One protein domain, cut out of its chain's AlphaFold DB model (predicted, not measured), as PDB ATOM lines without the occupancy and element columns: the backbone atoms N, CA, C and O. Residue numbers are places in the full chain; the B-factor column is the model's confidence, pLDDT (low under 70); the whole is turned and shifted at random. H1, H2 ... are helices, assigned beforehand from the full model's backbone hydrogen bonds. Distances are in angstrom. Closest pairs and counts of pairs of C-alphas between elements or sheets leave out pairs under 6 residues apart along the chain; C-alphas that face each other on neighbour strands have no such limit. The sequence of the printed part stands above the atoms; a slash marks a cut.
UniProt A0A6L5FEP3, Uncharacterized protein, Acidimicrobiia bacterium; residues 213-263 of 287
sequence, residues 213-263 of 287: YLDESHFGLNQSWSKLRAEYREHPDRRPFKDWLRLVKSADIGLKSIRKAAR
ATOM      1  N   TYR A 213      87.542 117.151 101.523       95.56
ATOM      2  CA  TYR A 213      88.772 116.474 101.113       95.56
ATOM      3  C   TYR A 213      89.750 117.392 100.372       95.56
ATOM      4  O   TYR A 213      90.884 116.991 100.113       95.56
ATOM      5  N   LEU A 214      89.323 118.602 100.006       96.38
ATOM      6  CA  LEU A 214      90.128 119.568  99.264       96.38
ATOM      7  C   LEU A 214      90.713 120.627 100.204       96.38
ATOM      8  O   LEU A 214      90.176 120.871 101.279       96.38
ATOM      9  N   ASP A 215      91.802 121.276  99.797       95.19
ATOM     10  CA  ASP A 215      92.437 122.339 100.587       95.19
ATOM     11  C   ASP A 215      91.494 123.551 100.740       95.19
ATOM     12  O   ASP A 215      90.905 124.041  99.769       95.19
ATOM     13  N   GLU A 216      91.339 124.028 101.978       95.00
ATOM     14  CA  GLU A 216      90.367 125.054 102.366       95.00
ATOM     15  C   GLU A 216      90.701 126.417 101.743       95.00
ATOM     16  O   GLU A 216      89.810 127.218 101.435       95.00
ATOM     17  N   SER A 217      91.990 126.673 101.508       94.75
ATOM     18  CA  SER A 217      92.492 127.938 100.965       94.75
ATOM     19  C   SER A 217      91.960 128.225  99.561       94.75
ATOM     20  O   SER A 217      91.763 129.389  99.195       94.75
ATOM     21  N   HIS A 218      91.621 127.188  98.788       95.06
ATOM     22  CA  HIS A 218      90.992 127.352  97.478       95.06
ATOM     23  C   HIS A 218      89.573 127.922  97.541       95.06
ATOM     24  O   HIS A 218      89.091 128.443  96.534       95.06
ATOM     25  N   PHE A 219      88.935 127.868  98.709       95.50
ATOM     26  CA  PHE A 219      87.599 128.406  98.960       95.50
ATOM     27  C   PHE A 219      87.646 129.770  99.665       95.50
ATOM     28  O   PHE A 219      86.607 130.273 100.092       95.50
ATOM     29  N   GLY A 220      88.833 130.374  99.804       93.69
ATOM     30  CA  GLY A 220      89.025 131.631 100.532       93.69
ATOM     31  C   GLY A 220      88.984 131.472 102.055       93.69
ATOM     32  O   GLY A 220      88.812 132.458 102.769       93.69
ATOM     33  N   LEU A 221      89.127 130.243 102.556       94.38
ATOM     34  CA  LEU A 221      89.100 129.935 103.981       94.38
ATOM     35  C   LEU A 221      90.521 129.923 104.555       94.38
ATOM     36  O   LEU A 221      91.476 129.505 103.908       94.38
ATOM     37  N   ASN A 222      90.656 130.375 105.799       92.81
ATOM     38  CA  ASN A 222      91.916 130.385 106.557       92.81
ATOM     39  C   ASN A 222      91.891 129.431 107.767       92.81
ATOM     40  O   ASN A 222      92.805 129.428 108.592       92.81
ATOM     41  N   GLN A 223      90.819 128.653 107.901       93.94
ATOM     42  CA  GLN A 223      90.593 127.694 108.973       93.94
ATOM     43  C   GLN A 223      90.414 126.309 108.365       93.94
ATOM     44  O   GLN A 223      89.784 126.172 107.321       93.94
ATOM     45  N   SER A 224      90.914 125.288 109.060       95.00
ATOM     46  CA  SER A 224      90.732 123.902 108.639       95.00
ATOM     47  C   SER A 224      89.263 123.483 108.684       95.00
ATOM     48  O   SER A 224      88.508 123.939 109.553       95.00
ATOM     49  N   TRP A 225      88.873 122.530 107.833       95.12
ATOM     50  CA  TRP A 225      87.512 121.968 107.820       95.12
ATOM     51  C   TRP A 225      87.046 121.494 109.198       95.12
ATOM     52  O   TRP A 225      85.925 121.773 109.618       95.12
ATOM     53  N   SER A 226      87.941 120.861 109.962       92.88
ATOM     54  CA  SER A 226      87.663 120.404 111.328       92.88
ATOM     55  C   SER A 226      87.277 121.540 112.283       92.88
ATOM     56  O   SER A 226      86.349 121.383 113.079       92.88
ATOM     57  N   LYS A 227      87.949 122.695 112.190       94.38
ATOM     58  CA  LYS A 227      87.629 123.885 112.991       94.38
ATOM     59  C   LYS A 227      86.315 124.509 112.537       94.38
ATOM     60  O   LYS A 227      85.494 124.840 113.382       94.38
ATOM     61  N   LEU A 228      86.086 124.591 111.228       94.31
ATOM     62  CA  LEU A 228      84.839 125.110 110.662       94.31
ATOM     63  C   LEU A 228      83.627 124.262 111.071       94.31
ATOM     64  O   LEU A 228      82.594 124.812 111.443       94.31
ATOM     65  N   ARG A 229      83.759 122.931 111.084       92.31
ATOM     66  CA  ARG A 229      82.722 122.008 111.576       92.31
ATOM     67  C   ARG A 229      82.497 122.121 113.086       92.31
ATOM     68  O   ARG A 229      81.372 121.933 113.541       92.31
ATOM     69  N   ALA A 230      83.538 122.374 113.881       92.38
ATOM     70  CA  ALA A 230      83.383 122.633 115.315       92.38
ATOM     71  C   ALA A 230      82.631 123.949 115.559       92.38
ATOM     72  O   ALA A 230      81.623 123.950 116.257       92.38
ATOM     73  N   GLU A 231      83.049 125.022 114.888       92.88
ATOM     74  CA  GLU A 231      82.405 126.331 114.987       92.88
ATOM     75  C   GLU A 231      80.943 126.274 114.537       92.88
ATOM     76  O   GLU A 231      80.066 126.762 115.239       92.88
ATOM     77  N   TYR A 232      80.651 125.607 113.418       90.88
ATOM     78  CA  TYR A 232      79.284 125.440 112.931       90.88
ATOM     79  C   TYR A 232      78.382 124.673 113.913       90.88
ATOM     80  O   TYR A 232      77.219 125.031 114.066       90.88
ATOM     81  N   ARG A 233      78.905 123.654 114.612       88.94
ATOM     82  CA  ARG A 233      78.141 122.903 115.629       88.94
ATOM     83  C   ARG A 233      77.764 123.755 116.841       88.94
ATOM     84  O   ARG A 233      76.711 123.531 117.430       88.94
ATOM     85  N   GLU A 234      78.628 124.690 117.216       90.25
ATOM     86  CA  GLU A 234      78.403 125.617 118.330       90.25
ATOM     87  C   GLU A 234      77.591 126.850 117.906       90.25
ATOM     88  O   GLU A 234      77.009 127.542 118.744       90.25
ATOM     89  N   HIS A 235      77.520 127.122 116.603       84.69
ATOM     90  CA  HIS A 235      76.827 128.279 116.067       84.69
ATOM     91  C   HIS A 235      75.299 128.101 116.173       84.69
ATOM     92  O   HIS A 235      74.762 127.057 115.803       84.69
ATOM     93  N   PRO A 236      74.537 129.132 116.590       86.44
ATOM     94  CA  PRO A 236      73.073 129.050 116.709       86.44
ATOM     95  C   PRO A 236      72.334 128.930 115.363       86.44
ATOM     96  O   PRO A 236      71.103 128.901 115.328       86.44
ATOM     97  N   ASP A 237      73.064 128.898 114.251       80.12
ATOM     98  CA  ASP A 237      72.488 128.934 112.915       80.12
ATOM     99  C   ASP A 237      72.030 127.543 112.496       80.12
ATOM    100  O   ASP A 237      72.739 126.556 112.668       80.12
ATOM    101  N   ARG A 238      70.815 127.466 111.961       82.75
ATOM    102  CA  ARG A 238      70.190 126.207 111.547       82.75
ATOM    103  C   ARG A 238      70.252 125.987 110.038       82.75
ATOM    104  O   ARG A 238      69.743 124.974 109.567       82.75
ATOM    105  N   ARG A 239      70.835 126.919 109.274       88.62
ATOM    106  CA  ARG A 239      70.997 126.753 107.823       88.62
ATOM    107  C   ARG A 239      71.995 125.639 107.510       88.62
ATOM    108  O   ARG A 239      72.890 125.419 108.324       88.62
ATOM    109  N   PRO A 240      71.908 124.984 106.341       87.25
ATOM    110  CA  PRO A 240      72.879 123.980 105.913       87.25
ATOM    111  C   PRO A 240      74.330 124.482 105.973       87.25
ATOM    112  O   PRO A 240      74.601 125.656 105.723       87.25
ATOM    113  N   PHE A 241      75.281 123.588 106.259       89.19
ATOM    114  CA  PHE A 241      76.696 123.943 106.440       89.19
ATOM    115  C   PHE A 241      77.282 124.732 105.257       89.19
ATOM    116  O   PHE A 241      77.948 125.744 105.458       89.19
ATOM    117  N   LYS A 242      76.968 124.330 104.018       88.06
ATOM    118  CA  LYS A 242      77.379 125.035 102.789       88.06
ATOM    119  C   LYS A 242      76.849 126.475 102.729       88.06
ATOM    120  O   LYS A 242      77.586 127.386 102.352       88.06
ATOM    121  N   ASP A 243      75.607 126.703 103.149       90.00
ATOM    122  CA  ASP A 243      75.020 128.047 103.193       90.00
ATOM    123  C   ASP A 243      75.642 128.895 104.303       90.00
ATOM    124  O   ASP A 243      75.861 130.094 104.122       90.00
ATOM    125  N   TRP A 244      75.978 128.279 105.439       93.69
ATOM    126  CA  TRP A 244      76.730 128.937 106.507       93.69
ATOM    127  C   TRP A 244      78.139 129.327 106.049       93.69
ATOM    128  O   TRP A 244      78.536 130.476 106.237       93.69
ATOM    129  N   LEU A 245      78.862 128.445 105.351       93.06
ATOM    130  CA  LEU A 245      80.170 128.765 104.772       93.06
ATOM    131  C   LEU A 245      80.093 129.955 103.804       93.06
ATOM    132  O   LEU A 245      80.886 130.889 103.911       93.06
ATOM    133  N   ARG A 246      79.111 129.971 102.894       92.88
ATOM    134  CA  ARG A 246      78.923 131.081 101.942       92.88
ATOM    135  C   ARG A 246      78.599 132.398 102.637       92.88
ATOM    136  O   ARG A 246      79.169 133.429 102.299       92.88
ATOM    137  N   LEU A 247      77.654 132.376 103.576       91.25
ATOM    138  CA  LEU A 247      77.058 133.599 104.115       91.25
ATOM    139  C   LEU A 247      77.809 134.155 105.328       91.25
ATOM    140  O   LEU A 247      77.817 135.366 105.518       91.25
ATOM    141  N   VAL A 248      78.435 133.295 106.135       91.56
ATOM    142  CA  VAL A 248      79.142 133.687 107.367       91.56
ATOM    143  C   VAL A 248      80.652 133.726 107.158       91.56
ATOM    144  O   VAL A 248      81.310 134.641 107.642       91.56
ATOM    145  N   LYS A 249      81.207 132.758 106.419       92.50
ATOM    146  CA  LYS A 249      82.652 132.682 106.144       92.50
ATOM    147  C   LYS A 249      83.054 133.280 104.798       92.50
ATOM    148  O   LYS A 249      84.237 133.282 104.482       92.50
ATOM    149  N   SER A 250      82.088 133.772 104.015       92.62
ATOM    150  CA  SER A 250      82.311 134.290 102.656       92.62
ATOM    151  C   SER A 250      83.063 133.304 101.752       92.62
ATOM    152  O   SER A 250      83.814 133.714 100.871       92.62
ATOM    153  N   ALA A 251      82.865 132.000 101.978       94.12
ATOM    154  CA  ALA A 251      83.563 130.949 101.253       94.12
ATOM    155  C   ALA A 251      83.076 130.853  99.801       94.12
ATOM    156  O   ALA A 251      81.867 130.786  99.541       94.12
ATOM    157  N   ASP A 252      84.009 130.753  98.856       94.12
ATOM    158  CA  ASP A 252      83.698 130.524  97.444       94.12
ATOM    159  C   ASP A 252      83.601 129.027  97.130       94.12
ATOM    160  O   ASP A 252      84.521 128.411  96.598       94.12
ATOM    161  N   ILE A 253      82.447 128.441  97.443       91.62
ATOM    162  CA  ILE A 253      82.109 127.042  97.122       91.62
ATOM    163  C   ILE A 253      81.329 126.923  95.797       91.62
ATOM    164  O   ILE A 253      80.338 126.190  95.698       91.62
ATOM    165  N   GLY A 254      81.706 127.716  94.789       92.81
ATOM    166  CA  GLY A 254      81.191 127.586  93.426       92.81
ATOM    167  C   GLY A 254      81.885 126.465  92.641       92.81
ATOM    168  O   GLY A 254      83.038 126.125  92.906       92.81
ATOM    169  N   LEU A 255      81.221 125.934  91.603       92.88
ATOM    170  CA  LEU A 255      81.772 124.868  90.747       92.88
ATOM    171  C   LEU A 255      83.161 125.200  90.184       92.88
ATOM    172  O   LEU A 255      84.010 124.323  90.068       92.88
ATOM    173  N   LYS A 256      83.420 126.467  89.840       94.94
ATOM    174  CA  LYS A 256      84.727 126.899  89.321       94.94
ATOM    175  C   LYS A 256      85.843 126.697  90.352       94.94
ATOM    176  O   LYS A 256      86.915 126.211  89.995       94.94
ATOM    177  N   SER A 257      85.580 127.046  91.604       95.00
ATOM    178  CA  SER A 257      86.551 126.974  92.697       95.00
ATOM    179  C   SER A 257      86.743 125.539  93.170       95.00
ATOM    180  O   SER A 257      87.883 125.114  93.332       95.00
ATOM    181  N   ILE A 258      85.669 124.741  93.194       96.50
ATOM    182  CA  ILE A 258      85.735 123.286  93.407       96.50
ATOM    183  C   ILE A 258      86.617 122.610  92.350       96.50
ATOM    184  O   ILE A 258      87.554 121.900  92.698       96.50
ATOM    185  N   ARG A 259      86.378 122.867  91.056       96.88
ATOM    186  CA  ARG A 259      87.196 122.290  89.972       96.88
ATOM    187  C   ARG A 259      88.664 122.684  90.101       96.88
ATOM    188  O   ARG A 259      89.538 121.850  89.894       96.88
ATOM    189  N   LYS A 260      88.942 123.947  90.439       96.38
ATOM    190  CA  LYS A 260      90.311 124.433  90.657       96.38
ATOM    191  C   LYS A 260      90.985 123.694  91.818       96.38
ATOM    192  O   LYS A 260      92.117 123.253  91.656       96.38
ATOM    193  N   ALA A 261      90.289 123.553  92.943       96.88
ATOM    194  CA  ALA A 261      90.785 122.858  94.125       96.88
ATOM    195  C   ALA A 261      91.032 121.365  93.853       96.88
ATOM    196  O   ALA A 261      92.093 120.844  94.182       96.88
ATOM    197  N   ALA A 262      90.099 120.694  93.173       97.19
ATOM    198  CA  ALA A 262      90.224 119.286  92.803       97.19
ATOM    199  C   ALA A 262      91.411 119.029  91.862       97.19
ATOM    200  O   ALA A 262      92.172 118.094  92.089       97.19
ATOM    201  N   ARG A 263      91.633 119.901  90.866       96.56
ATOM    202  CA  ARG A 263      92.821 119.820  89.995       96.56
ATOM    203  C   ARG A 263      94.121 120.044  90.753       96.56
ATOM    204  O   ARG A 263      95.110 119.404  90.449       96.56
TER     205      ARG A 263
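AT A GLANCE: This is residues 213 to 263 of the 287 residues of an uncharacterized protein of Acidimicrobiia bacterium (UniProt A0A6L5FEP3). Four short helices follow one another round an elongated ring: H1 and H4 pack together toward one end, while H2 and H3 stand crosswise near each other toward the other. The printed part has 51 residues, in the order H1, H2, H3, H4, is all helix with no named strand, and is compact, with a radius of gyration of the C-alphas of 10.9 A and spans of 34 by 17 by 15 A.

IN THESE COORDINATES: Find C-alpha 216 at (90.367, 125.054, 102.366), where H1 begins, residues 216 to 219. Next come H2, residues 225 to 234, 14.4 A long, and H3, residues 241 to 248, 10.1 A. H4, residues 255 to 263, runs 12.2 A to C-alpha 263 at (92.821, 119.820, 89.995).

HOW THE PARTS SIT: Look at the C-alphas of His 218 and Ala 261, 5.6 A apart, the closest where H1 and H4 touch. H2 and H3 are close but not clearly touching, about perpendicular at 82 degrees; their closest C-alphas, Tyr 232 and Phe 241, are 7.1 A apart. H3 and H4 are apart. In H2, H3 and H4 every O i to N i+4 pair is within hydrogen-bond range; H1 is too short for one.

THE WHOLE: The C-alphas of Pro 236 and Arg 263 are farthest apart, 34.5 A. The printed part has no cut, no link is long, and no printed residue is under 70 in pLDDT.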